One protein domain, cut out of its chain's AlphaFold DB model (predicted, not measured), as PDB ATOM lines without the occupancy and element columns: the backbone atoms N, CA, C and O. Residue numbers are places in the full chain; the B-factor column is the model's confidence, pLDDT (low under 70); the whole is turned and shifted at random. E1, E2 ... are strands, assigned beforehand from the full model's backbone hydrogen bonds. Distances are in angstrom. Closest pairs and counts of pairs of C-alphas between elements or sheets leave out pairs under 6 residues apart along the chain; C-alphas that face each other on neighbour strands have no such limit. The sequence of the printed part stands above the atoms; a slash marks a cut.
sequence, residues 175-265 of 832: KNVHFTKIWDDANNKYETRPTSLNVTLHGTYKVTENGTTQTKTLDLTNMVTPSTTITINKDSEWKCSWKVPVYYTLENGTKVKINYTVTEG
ATOM      1  N   LYS A 175     200.683 -48.508  12.433       72.62
ATOM      2  CA  LYS A 175     200.059 -49.696  11.829       72.62
ATOM      3  C   LYS A 175     199.554 -50.649  12.913       72.62
ATOM      4  O   LYS A 175     199.953 -50.534  14.070       72.62
ATOM      5  N   ASN A 176     198.730 -51.619  12.528       78.44
ATOM      6  CA  ASN A 176     198.392 -52.744  13.396       78.44
ATOM      7  C   ASN A 176     199.288 -53.950  13.079       78.44
ATOM      8  O   ASN A 176     199.613 -54.201  11.918       78.44
ATOM      9  N   VAL A 177     199.684 -54.682  14.116       74.25
ATOM     10  CA  VAL A 177     200.335 -55.994  14.027       74.25
ATOM     11  C   VAL A 177     199.423 -56.994  14.717       74.25
ATOM     12  O   VAL A 177     199.087 -56.814  15.885       74.25
ATOM     13  N   HIS A 178     199.022 -58.031  13.990       79.25
ATOM     14  CA  HIS A 178     198.129 -59.075  14.477       79.25
ATOM     15  C   HIS A 178     198.921 -60.345  14.774       79.25
ATOM     16  O   HIS A 178     199.854 -60.677  14.044       79.25
ATOM     17  N   PHE A 179     198.532 -61.059  15.827       83.50
ATOM     18  CA  PHE A 179     199.073 -62.369  16.166       83.50
ATOM     19  C   PHE A 179     197.933 -63.343  16.459       83.50
ATOM     20  O   PHE A 179     196.966 -62.995  17.139       83.50
ATOM     21  N   THR A 180     198.067 -64.564  15.945       78.94
ATOM     22  CA  THR A 180     197.140 -65.674  16.175       78.94
ATOM     23  C   THR A 180     197.953 -66.905  16.545       78.94
ATOM     24  O   THR A 180     198.830 -67.311  15.783       78.94
ATOM     25  N   LYS A 181     197.652 -67.521  17.691       82.12
ATOM     26  CA  LYS A 181     198.228 -68.812  18.069       82.12
ATOM     27  C   LYS A 181     197.395 -69.936  17.454       82.12
ATOM     28  O   LYS A 181     196.210 -70.085  17.752       82.12
ATOM     29  N   ILE A 182     198.045 -70.743  16.622       75.50
ATOM     30  CA  ILE A 182     197.479 -71.959  16.032       75.50
ATOM     31  C   ILE A 182     197.969 -73.160  16.840       75.50
ATOM     32  O   ILE A 182     199.143 -73.240  17.207       75.50
ATOM     33  N   TRP A 183     197.053 -74.078  17.146       71.56
ATOM     34  CA  TRP A 183     197.329 -75.282  17.923       71.56
ATOM     35  C   TRP A 183     197.264 -76.517  17.029       71.56
ATOM     36  O   TRP A 183     196.213 -76.812  16.462       71.56
ATOM     37  N   ASP A 184     198.367 -77.255  16.953       67.88
ATOM     38  CA  ASP A 184     198.467 -78.537  16.246       67.88
ATOM     39  C   ASP A 184     198.320 -79.705  17.228       67.88
ATOM     40  O   ASP A 184     199.269 -80.413  17.560       67.88
ATOM     41  N   ASP A 185     197.119 -79.817  17.797       62.97
ATOM     42  CA  ASP A 185     196.807 -80.687  18.940       62.97
ATOM     43  C   ASP A 185     195.514 -81.501  18.746       62.97
ATOM     44  O   ASP A 185     194.841 -81.879  19.708       62.97
ATOM     45  N   ALA A 186     195.141 -81.757  17.487       64.69
ATOM     46  CA  ALA A 186     193.905 -82.444  17.108       64.69
ATOM     47  C   ALA A 186     192.664 -81.765  17.715       64.69
ATOM     48  O   ALA A 186     191.773 -82.419  18.259       64.69
ATOM     49  N   ASN A 187     192.625 -80.433  17.627       71.06
ATOM     50  CA  ASN A 187     191.540 -79.592  18.125       71.06
ATOM     51  C   ASN A 187     191.249 -79.785  19.626       71.06
ATOM     52  O   ASN A 187     190.095 -79.905  20.039       71.06
ATOM     53  N   ASN A 188     192.301 -79.826  20.446       68.94
ATOM     54  CA  ASN A 188     192.221 -80.016  21.896       68.94
ATOM     55  C   ASN A 188     191.457 -81.278  22.337       68.94
ATOM     56  O   ASN A 188     190.856 -81.290  23.414       68.94
ATOM     57  N   LYS A 189     191.461 -82.351  21.534       59.25
ATOM     58  CA  LYS A 189     190.753 -83.613  21.838       59.25
ATOM     59  C   LYS A 189     191.082 -84.193  23.224       59.25
ATOM     60  O   LYS A 189     190.285 -84.947  23.775       59.25
ATOM     61  N   TYR A 190     192.249 -83.858  23.772       59.16
ATOM     62  CA  TYR A 190     192.755 -84.367  25.047       59.16
ATOM     63  C   TYR A 190     192.654 -83.366  26.211       59.16
ATOM     64  O   TYR A 190     193.116 -83.687  27.299       59.16
ATOM     65  N   GLU A 191     192.047 -82.191  26.001       64.88
ATOM     66  CA  GLU A 191     191.861 -81.141  27.020       64.88
ATOM     67  C   GLU A 191     193.169 -80.637  27.665       64.88
ATOM     68  O   GLU A 191     193.211 -80.293  28.842       64.88
ATOM     69  N   THR A 192     194.247 -80.566  26.885       62.47
ATOM     70  CA  THR A 192     195.607 -80.276  27.368       62.47
ATOM     71  C   THR A 192     196.086 -78.845  27.116       62.47
ATOM     72  O   THR A 192     197.197 -78.502  27.530       62.47
ATOM     73  N   ARG A 193     195.312 -78.008  26.410       72.94
ATOM     74  CA  ARG A 193     195.669 -76.592  26.191       72.94
ATOM     75  C   ARG A 193     195.817 -75.851  27.527       72.94
ATOM     76  O   ARG A 193     195.030 -76.101  28.442       72.94
ATOM     77  N   PRO A 194     196.772 -74.915  27.633       74.81
ATOM     78  CA  PRO A 194     196.938 -74.126  28.841       74.81
ATOM     79  C   PRO A 194     195.747 -73.180  29.033       74.81
ATOM     80  O   PRO A 194     194.993 -72.885  28.099       74.81
ATOM     81  N   THR A 195     195.575 -72.676  30.254       81.56
ATOM     82  CA  THR A 195     194.497 -71.716  30.560       81.56
ATOM     83  C   THR A 195     194.725 -70.358  29.892       81.56
ATOM     84  O   THR A 195     193.767 -69.673  29.531       81.56
ATOM     85  N   SER A 196     195.989 -69.980  29.696       85.19
ATOM     86  CA  SER A 196     196.406 -68.759  29.011       85.19
ATOM     87  C   SER A 196     197.831 -68.897  28.467       85.19
ATOM     88  O   SER A 196     198.555 -69.806  28.858       85.19
ATOM     89  N   LEU A 197     198.229 -68.006  27.560       84.06
ATOM     90  CA  LEU A 197     199.586 -67.902  27.024       84.06
ATOM     91  C   LEU A 197     199.979 -66.427  26.958       84.06
ATOM     92  O   LEU A 197     199.225 -65.603  26.440       84.06
ATOM     93  N   ASN A 198     201.166 -66.091  27.453       88.94
ATOM     94  CA  ASN A 198     201.727 -64.756  27.274       88.94
ATOM     95  C   ASN A 198     202.441 -64.670  25.927       88.94
ATOM     96  O   ASN A 198     203.210 -65.562  25.576       88.94
ATOM     97  N   VAL A 199     202.222 -63.581  25.195       86.94
ATOM     98  CA  VAL A 199     202.914 -63.289  23.935       86.94
ATOM     99  C   VAL A 199     203.515 -61.894  23.985       86.94
ATOM    100  O   VAL A 199     202.856 -60.947  24.419       86.94
ATOM    101  N   THR A 200     204.772 -61.766  23.563       89.94
ATOM    102  CA  THR A 200     205.553 -60.529  23.701       89.94
ATOM    103  C   THR A 200     206.015 -60.031  22.340       89.94
ATOM    104  O   THR A 200     206.644 -60.771  21.587       89.94
ATOM    105  N   LEU A 201     205.714 -58.767  22.041       89.62
ATOM    106  CA  LEU A 201     206.153 -58.058  20.842       89.62
ATOM    107  C   LEU A 201     207.535 -57.421  21.055       89.62
ATOM    108  O   LEU A 201     207.742 -56.683  22.019       89.62
ATOM    109  N   HIS A 202     208.436 -57.625  20.097       89.50
ATOM    110  CA  HIS A 202     209.784 -57.050  20.059       89.50
ATOM    111  C   HIS A 202     209.945 -56.126  18.854       89.50
ATOM    112  O   HIS A 202     209.373 -56.376  17.793       89.50
ATOM    113  N   GLY A 203     210.736 -55.061  19.003       84.56
ATOM    114  CA  GLY A 203     211.041 -54.104  17.938       84.56
ATOM    115  C   GLY A 203     212.544 -54.002  17.695       84.56
ATOM    116  O   GLY A 203     213.326 -53.920  18.638       84.56
ATOM    117  N   THR A 204     212.963 -53.976  16.432       86.44
ATOM    118  CA  THR A 204     214.363 -53.749  16.034       86.44
ATOM    119  C   THR A 204     214.449 -52.786  14.854       86.44
ATOM    120  O   THR A 204     213.506 -52.661  14.076       86.44
ATOM    121  N   TYR A 205     215.579 -52.105  14.683       80.00
ATOM    122  CA  TYR A 205     215.842 -51.250  13.523       80.00
ATOM    123  C   TYR A 205     217.287 -51.397  13.049       80.00
ATOM    124  O   TYR A 205     218.165 -51.816  13.802       80.00
ATOM    125  N   LYS A 206     217.544 -51.057  11.781       76.75
ATOM    126  CA  LYS A 206     218.887 -51.100  11.185       76.75
ATOM    127  C   LYS A 206     219.478 -49.694  11.083       76.75
ATOM    128  O   LYS A 206     218.790 -48.780  10.634       76.75
ATOM    129  N   VAL A 207     220.744 -49.530  11.465       80.06
ATOM    130  CA  VAL A 207     221.510 -48.277  11.344       80.06
ATOM    131  C   VAL A 207     222.875 -48.559  10.720       80.06
ATOM    132  O   VAL A 207     223.486 -49.586  11.005       80.06
ATOM    133  N   THR A 208     223.351 -47.664   9.854       70.25
ATOM    134  CA  THR A 208     224.696 -47.757   9.273       70.25
ATOM    135  C   THR A 208     225.631 -46.811  10.014       70.25
ATOM    136  O   THR A 208     225.498 -45.595   9.905       70.25
ATOM    137  N   GLU A 209     226.584 -47.374  10.750       66.94
ATOM    138  CA  GLU A 209     227.625 -46.642  11.479       66.94
ATOM    139  C   GLU A 209     228.983 -47.068  10.909       66.94
ATOM    140  O   GLU A 209     229.256 -48.261  10.768       66.94
ATOM    141  N   ASN A 210     229.821 -46.103  10.516       55.78
ATOM    142  CA  ASN A 210     231.153 -46.346   9.938       55.78
ATOM    143  C   ASN A 210     231.160 -47.308   8.726       55.78
ATOM    144  O   ASN A 210     232.057 -48.133   8.581       55.78
ATOM    145  N   GLY A 211     230.141 -47.231   7.863       53.66
ATOM    146  CA  GLY A 211     230.040 -48.061   6.654       53.66
ATOM    147  C   GLY A 211     229.540 -49.495   6.878       53.66
ATOM    148  O   GLY A 211     229.445 -50.244   5.912       53.66
ATOM    149  N   THR A 212     229.177 -49.877   8.110       48.38
ATOM    150  CA  THR A 212     228.620 -51.203   8.435       48.38
ATOM    151  C   THR A 212     227.179 -51.079   8.931       48.38
ATOM    152  O   THR A 212     226.893 -50.269   9.813       48.38
ATOM    153  N   THR A 213     226.258 -51.884   8.390       63.06
ATOM    154  CA  THR A 213     224.860 -51.934   8.849       63.06
ATOM    155  C   THR A 213     224.722 -52.848  10.065       63.06
ATOM    156  O   THR A 213     225.007 -54.039   9.988       63.06
ATOM    157  N   GLN A 214     224.242 -52.301  11.179       75.88
ATOM    158  CA  GLN A 214     223.982 -53.017  12.428       75.88
ATOM    159  C   GLN A 214     222.480 -53.041  12.734       75.88
ATOM    160  O   GLN A 214     221.764 -52.097  12.399       75.88
ATOM    161  N   THR A 215     222.006 -54.099  13.397       83.81
ATOM    162  CA  THR A 215     220.632 -54.180  13.922       83.81
ATOM    163  C   THR A 215     220.649 -53.831  15.408       83.81
ATOM    164  O   THR A 215     221.393 -54.448  16.166       83.81
ATOM    165  N   LYS A 216     219.839 -52.857  15.826       83.56
ATOM    166  CA  LYS A 216     219.687 -52.431  17.224       83.56
ATOM    167  C   LYS A 216     218.271 -52.736  17.714       83.56
ATOM    168  O   LYS A 216     217.304 -52.615  16.958       83.56
ATOM    169  N   THR A 217     218.157 -53.134  18.976       88.56
ATOM    170  CA  THR A 217     216.868 -53.343  19.649       88.56
ATOM    171  C   THR A 217     216.229 -52.001  19.989       88.56
ATOM    172  O   THR A 217     216.922 -51.051  20.354       88.56
ATOM    173  N   LEU A 218     214.907 -51.927  19.861       88.12
ATOM    174  CA  LEU A 218     214.099 -50.772  20.226       88.12
ATOM    175  C   LEU A 218     213.297 -51.083  21.486       88.12
ATOM    176  O   LEU A 218     212.564 -52.070  21.526       88.12
ATOM    177  N   ASP A 219     213.400 -50.210  22.482       87.75
ATOM    178  CA  ASP A 219     212.481 -50.231  23.614       87.75
ATOM    179  C   ASP A 219     211.101 -49.749  23.148       87.75
ATOM    180  O   ASP A 219     210.941 -48.619  22.691       87.75
ATOM    181  N   LEU A 220     210.111 -50.635  23.228       87.38
ATOM    182  CA  LEU A 220     208.734 -50.373  22.811       87.38
ATOM    183  C   LEU A 220     207.857 -49.818  23.945       87.38
ATOM    184  O   LEU A 220     206.653 -49.610  23.747       87.38
ATOM    185  N   THR A 221     208.429 -49.579  25.128       81.69
ATOM    186  CA  THR A 221     207.716 -49.030  26.286       81.69
ATOM    187  C   THR A 221     207.056 -47.698  25.924       81.69
ATOM    188  O   THR A 221     207.689 -46.800  25.379       81.69
ATOM    189  N   ASN A 222     205.754 -47.569  26.201       79.75
ATOM    190  CA  ASN A 222     204.910 -46.416  25.838       79.75
ATOM    191  C   ASN A 222     204.759 -46.130  24.328       79.75
ATOM    192  O   ASN A 222     204.090 -45.166  23.961       79.75
ATOM    193  N   MET A 223     205.330 -46.953  23.443       80.62
ATOM    194  CA  MET A 223     205.197 -46.813  21.984       80.62
ATOM    195  C   MET A 223     204.124 -47.732  21.394       80.62
ATOM    196  O   MET A 223     203.759 -47.597  20.226       80.62
ATOM    197  N   VAL A 224     203.634 -48.685  22.185       85.25
ATOM    198  CA  VAL A 224     202.713 -49.736  21.754       85.25
ATOM    199  C   VAL A 224     201.494 -49.766  22.666       85.25
ATOM    200  O   VAL A 224     201.608 -49.611  23.878       85.25
ATOM    201  N   THR A 225     200.322 -50.001  22.077       82.56
ATOM    202  CA  THR A 225     199.059 -50.199  22.806       82.56
ATOM    203  C   THR A 225     198.452 -51.559  22.438       82.56
ATOM    204  O   THR A 225     198.510 -51.923  21.257       82.56
ATOM    205  N   PRO A 226     197.886 -52.326  23.396       83.69
ATOM    206  CA  PRO A 226     197.684 -52.000  24.819       83.69
ATOM    207  C   PRO A 226     198.945 -52.104  25.702       83.69
ATOM    208  O   PRO A 226     199.103 -51.300  26.614       83.69
ATOM    209  N   SER A 227     199.848 -53.041  25.415       89.94
ATOM    210  CA  SER A 227     201.143 -53.245  26.087       89.94
ATOM    211  C   SER A 227     202.027 -54.151  25.225       89.94
ATOM    212  O   SER A 227     201.527 -54.805  24.312       89.94
ATOM    213  N   THR A 228     203.337 -54.211  25.487       89.19
ATOM    214  CA  THR A 228     204.277 -55.065  24.731       89.19
ATOM    215  C   THR A 228     203.995 -56.558  24.906       89.19
ATOM    216  O   THR A 228     204.067 -57.307  23.935       89.19
ATOM    217  N   THR A 229     203.601 -56.979  26.109       91.62
ATOM    218  CA  THR A 229     203.133 -58.342  26.396       91.62
ATOM    219  C   THR A 229     201.617 -58.359  26.546       91.62
ATOM    220  O   THR A 229     201.061 -57.523  27.260       91.62
ATOM    221  N   ILE A 230     200.957 -59.312  25.888       91.00
ATOM    222  CA  ILE A 230     199.517 -59.570  26.000       91.00
ATOM    223  C   ILE A 230     199.317 -61.024  26.434       91.00
ATOM    224  O   ILE A 230     199.962 -61.927  25.907       91.00
ATOM    225  N   THR A 231     198.408 -61.254  27.378       91.81
ATOM    226  CA  THR A 231     197.950 -62.597  27.748       91.81
ATOM    227  C   THR A 231     196.746 -62.969  26.887       91.81
ATOM    228  O   THR A 231     195.728 -62.279  26.918       91.81
ATOM    229  N   ILE A 232     196.856 -64.055  26.124       89.31
ATOM    230  CA  ILE A 232     195.776 -64.611  25.296       89.31
ATOM    231  C   ILE A 232     195.241 -65.905  25.910       89.31
ATOM    232  O   ILE A 232     195.955 -66.609  26.623       89.31
ATOM    233  N   ASN A 233     193.975 -66.222  25.657       89.81
ATOM    234  CA  ASN A 233     193.300 -67.398  26.207       89.81
ATOM    235  C   ASN A 233     192.160 -67.863  25.281       89.81
ATOM    236  O   ASN A 233     192.022 -67.399  24.146       89.81
ATOM    237  N   LYS A 234     191.333 -68.795  25.767       85.00
ATOM    238  CA  LYS A 234     190.165 -69.297  25.030       85.00
ATOM    239  C   LYS A 234     189.149 -68.195  24.696       85.00
ATOM    240  O   LYS A 234     188.613 -68.215  23.593       85.00
ATOM    241  N   ASP A 235     188.916 -67.248  25.603       88.69
ATOM    242  CA  ASP A 235     187.945 -66.159  25.414       88.69
ATOM    243  C   ASP A 235     188.427 -65.140  24.375       88.69
ATOM    244  O   ASP A 235     187.624 -64.572  23.640       88.69
ATOM    245  N   SER A 236     189.747 -64.945  24.266       86.12
ATOM    246  CA  SER A 236     190.362 -64.134  23.208       86.12
ATOM    247  C   SER A 236     190.546 -64.895  21.889       86.12
ATOM    248  O   SER A 236     191.218 -64.396  20.985       86.12
ATOM    249  N   GLU A 237     190.024 -66.124  21.792       86.81
ATOM    250  CA  GLU A 237     190.233 -67.054  20.675       86.81
ATOM    251  C   GLU A 237     191.710 -67.232  20.288       86.81
ATOM    252  O   GLU A 237     192.026 -67.447  19.117       86.81
ATOM    253  N   TRP A 238     192.626 -67.118  21.255       84.00
ATOM    254  CA  TRP A 238     194.071 -67.188  21.020       84.00
ATOM    255  C   TRP A 238     194.621 -66.130  20.040       84.00
ATOM    256  O   TRP A 238     195.651 -66.342  19.396       84.00
ATOM    257  N   LYS A 239     193.956 -64.972  19.939       86.12
ATOM    258  CA  LYS A 239     194.341 -63.844  19.074       86.12
ATOM    259  C   LYS A 239     194.664 -62.593  19.889       86.12
ATOM    260  O   LYS A 239     194.069 -62.353  20.939       86.12
ATOM    261  N   CYS A 240     195.553 -61.753  19.366       85.50
ATOM    262  CA  CYS A 240     195.760 -60.389  19.853       85.50
ATOM    263  C   CYS A 240     196.216 -59.436  18.739       85.50
ATOM    264  O   CYS A 240     196.565 -59.843  17.629       85.50
ATOM    265  N   SER A 241     196.191 -58.136  19.035       83.56
ATOM    266  CA  SER A 241     196.625 -57.084  18.118       83.56
ATOM    267  C   SER A 241     197.331 -55.972  18.880       83.56
ATOM    268  O   SER A 241     196.874 -55.560  19.945       83.56
ATOM    269  N   TRP A 242     198.387 -55.433  18.278       89.00
ATOM    270  CA  TRP A 242     199.096 -54.247  18.747       89.00
ATOM    271  C   TRP A 242     198.958 -53.112  17.744       89.00
ATOM    272  O   TRP A 242     199.056 -53.343  16.539       89.00
ATOM    273  N   LYS A 243     198.808 -51.879  18.229       84.69
ATOM    274  CA  LYS A 243     198.997 -50.673  17.412       84.69
ATOM    275  C   LYS A 243     200.411 -50.145  17.644       84.69
ATOM    276  O   LYS A 243     200.765 -49.848  18.786       84.69
ATOM    277  N   VAL A 244     201.209 -50.067  16.578       82.88
ATOM    278  CA  VAL A 244     202.670 -49.884  16.637       82.88
ATOM    279  C   VAL A 244     203.165 -48.848  15.622       82.88
ATOM    280  O   VAL A 244     202.520 -48.677  14.583       82.88
ATOM    281  N   PRO A 245     204.312 -48.188  15.860       79.75
ATOM    282  CA  PRO A 245     204.915 -47.307  14.871       79.75
ATOM    283  C   PRO A 245     205.488 -48.044  13.644       79.75
ATOM    284  O   PRO A 245     205.847 -49.210  13.715       79.75
ATOM    285  N   VAL A 246     205.586 -47.396  12.481       68.94
ATOM    286  CA  VAL A 246     206.221 -47.974  11.274       68.94
ATOM    287  C   VAL A 246     207.714 -47.626  11.221       68.94
ATOM    288  O   VAL A 246     208.541 -48.446  10.809       68.94
ATOM    289  N   TYR A 247     208.062 -46.428  11.680       70.06
ATOM    290  CA  TYR A 247     209.403 -45.857  11.703       70.06
ATOM    291  C   TYR A 247     209.764 -45.356  13.104       70.06
ATOM    292  O   TYR A 247     208.908 -44.868  13.839       70.06
ATOM    293  N   TYR A 248     211.045 -45.436  13.444       78.81
ATOM    294  CA  TYR A 248     211.640 -44.814  14.622       78.81
ATOM    295  C   TYR A 248     212.564 -43.682  14.163       78.81
ATOM    296  O   TYR A 248     213.322 -43.855  13.207       78.81
ATOM    297  N   THR A 249     212.483 -42.521  14.806       75.88
ATOM    298  CA  THR A 249     213.345 -41.374  14.496       75.88
ATOM    299  C   THR A 249     214.523 -41.373  15.460       75.88
ATOM    300  O   THR A 249     214.333 -41.276  16.669       75.88
ATOM    301  N   LEU A 250     215.736 -41.502  14.922       75.19
ATOM    302  CA  LEU A 250     216.983 -41.435  15.684       75.19
ATOM    303  C   LEU A 250     217.241 -40.001  16.177       75.19
ATOM    304  O   LEU A 250     216.714 -39.047  15.608       75.19
ATOM    305  N   GLU A 251     218.111 -39.825  17.177       72.88
ATOM    306  CA  GLU A 251     218.451 -38.503  17.747       72.88
ATOM    307  C   GLU A 251     218.933 -37.484  16.698       72.88
ATOM    308  O   GLU A 251     218.708 -36.286  16.830       72.88
ATOM    309  N   ASN A 252     219.546 -37.961  15.612       66.19
ATOM    310  CA  ASN A 252     220.006 -37.134  14.495       66.19
ATOM    311  C   ASN A 252     218.896 -36.767  13.481       66.19
ATOM    312  O   ASN A 252     219.193 -36.222  12.420       66.19
ATOM    313  N   GLY A 253     217.636 -37.113  13.765       57.53
ATOM    314  CA  GLY A 253     216.477 -36.872  12.904       57.53
ATOM    315  C   GLY A 253     216.265 -37.899  11.784       57.53
ATOM    316  O   GLY A 253     215.309 -37.772  11.019       57.53
ATOM    317  N   THR A 254     217.115 -38.925  11.662       64.62
ATOM    318  CA  THR A 254     216.981 -39.961  10.620       64.62
ATOM    319  C   THR A 254     215.873 -40.950  10.970       64.62
ATOM    320  O   THR A 254     215.869 -41.523  12.057       64.62
ATOM    321  N   LYS A 255     214.968 -41.216  10.022       64.31
ATOM    322  CA  LYS A 255     213.922 -42.238  10.164       64.31
ATOM    323  C   LYS A 255     214.436 -43.611   9.741       64.31
ATOM    324  O   LYS A 255     214.878 -43.790   8.607       64.31
ATOM    325  N   VAL A 256     214.318 -44.590  10.631       65.62
ATOM    326  CA  VAL A 256     214.643 -46.000  10.380       65.62
ATOM    327  C   VAL A 256     213.387 -46.856  10.496       65.62
ATOM    328  O   VAL A 256     212.523 -46.602  11.331       65.62
ATOM    329  N   LYS A 257     213.248 -47.865   9.633       67.56
ATOM    330  CA  LYS A 257     212.085 -48.765   9.649       67.56
ATOM    331  C   LYS A 257     212.184 -49.729  10.832       67.56
ATOM    332  O   LYS A 257     213.238 -50.337  11.028       67.56
ATOM    333  N   ILE A 258     211.089 -49.882  11.576       76.62
ATOM    334  CA  ILE A 258     211.008 -50.829  12.691       76.62
ATOM    335  C   ILE A 258     210.556 -52.190  12.154       76.62
ATOM    336  O   ILE A 258     209.521 -52.307  11.489       76.62
ATOM    337  N   ASN A 259     211.332 -53.223  12.454       77.75
ATOM    338  CA  ASN A 259     210.972 -54.617  12.240       77.75
ATOM    339  C   ASN A 259     210.416 -55.176  13.548       77.75
ATOM    340  O   ASN A 259     211.041 -55.023  14.597       77.75
ATOM    341  N   TYR A 260     209.251 -55.813  13.470       78.75
ATOM    342  CA  TYR A 260     208.579 -56.398  14.624       78.75
ATOM    343  C   TYR A 260     208.647 -57.915  14.566       78.75
ATOM    344  O   TYR A 260     208.388 -58.492  13.511       78.75
ATOM    345  N   THR A 261     208.939 -58.538  15.702       81.56
ATOM    346  CA  THR A 261     208.824 -59.986  15.905       81.56
ATOM    347  C   THR A 261     207.999 -60.259  17.160       81.56
ATOM    348  O   THR A 261     207.818 -59.373  17.994       81.56
ATOM    349  N   VAL A 262     207.444 -61.461  17.289       80.19
ATOM    350  CA  VAL A 262     206.638 -61.861  18.454       80.19
ATOM    351  C   VAL A 262     207.195 -63.166  18.987       80.19
ATOM    352  O   VAL A 262     207.469 -64.054  18.192       80.19
ATOM    353  N   THR A 263     207.336 -63.313  20.299       81.88
ATOM    354  CA  THR A 263     207.710 -64.589  20.929       81.88
ATOM    355  C   THR A 263     206.613 -65.059  21.874       81.88
ATOM    356  O   THR A 263     205.935 -64.248  22.513       81.88
ATOM    357  N   GLU A 264     206.466 -66.373  21.993       79.56
ATOM    358  CA  GLU A 264     205.627 -66.994  23.018       79.56
ATOM    359  C   GLU A 264     206.390 -67.050  24.352       79.56
ATOM    360  O   GLU A 264     207.609 -67.227  24.372       79.56
ATOM    361  N   GLY A 265     205.686 -66.846  25.464       72.50
ATOM    362  CA  GLY A 265     206.202 -67.101  26.808       72.50
ATOM    363  C   GLY A 265     206.117 -68.580  27.185       72.50
ATOM    364  O   GLY A 265     205.740 -69.421  26.368       72.50
TER     365      GLY A 265
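AT A GLANCE: This is residues 175 to 265 of the 832 residues of the protein "VWA domain-containing protein" of Roseburia sp. OM02-15 (UniProt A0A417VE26). The domain is a narrow, loosely formed sandwich drawn out into a rod: a strongly twisted sheet of E2, E3, E4, E6 and E7, with the long strand E2 running through it, is partly face to face with the two-stranded sheet of E1 and E5. Residues 208 to 213, at the turn of the hairpin E2 and E3, stick out at one end of the rod, and residues 186 to 192 stick out at the other. The printed part has 91 residues, with no named helix and seven named strands, E1 to E7 in order along the chain; the class is all strand. The larger sheet is branched and its neighbour pairs are antiparallel, as is the pair E1 and E5. The whole is loose, with a radius of gyration of the C-alphas of 16.8 A and spans of 56 by 25 by 17 A.

IN THESE COORDINATES: E1, residues 175 to 180, begins at C-alpha 175 (200.059, -49.696, 11.829) and is 16.8 A long. E2, residues 196 to 209, is the longest strand at 42.1 A and ends at C-alpha 209 (227.625, -46.642, 11.479). E3 is residues 212 to 218, 18.7 A, and E4 residues 229 to 233, 13.4 A. E5, residues 239 to 245, 20.1 A, runs on into E6, residues 247 to 249, 6.6 A, at 38 degrees. E7, residues 255 to 264, is 29.1 A long and ends at C-alpha 264 (205.627, -66.994, 23.018).

HOW THE PARTS SIT: The pairing along E2 is staggered. E4 and E3 lie on one side of E2, E4 beside residues 196 to 200, with N 197 and O 232 at 2.8 A, and E3 beside residues 203 to 209, with N 207 and O 214 at 2.9 A. E7 lies on the other side of E2, beside residues 199 to 205, with N 202 and O 261 at 2.8 A. E6 and E7 form a hairpin, with N 248 and O 256 at 2.8 A. E1 and E5 are antiparallel at 156 degrees, with N 177 and O 242 at 2.8 A. The facing parts of the two sheets are 8.7 A centre to centre, their best planes 36 degrees apart. The closest C-alphas of E4 and E5, those of Ile 232 and Lys 239, are 6.4 A apart. E2 and E5 are near each other, while E1 and E3 are apart.

THE WHOLE: The C-alphas of Lys 189 and Asn 210, the two farthest apart, are 56.2 A from each other. The printed part has no cut. The link E1 to E2, 15 residues, is long. The mean pLDDT of the printed part is 77.9; residues 184 to 186, 188 to 192, 209 to 213, 246 and 252 to 257 are under 70.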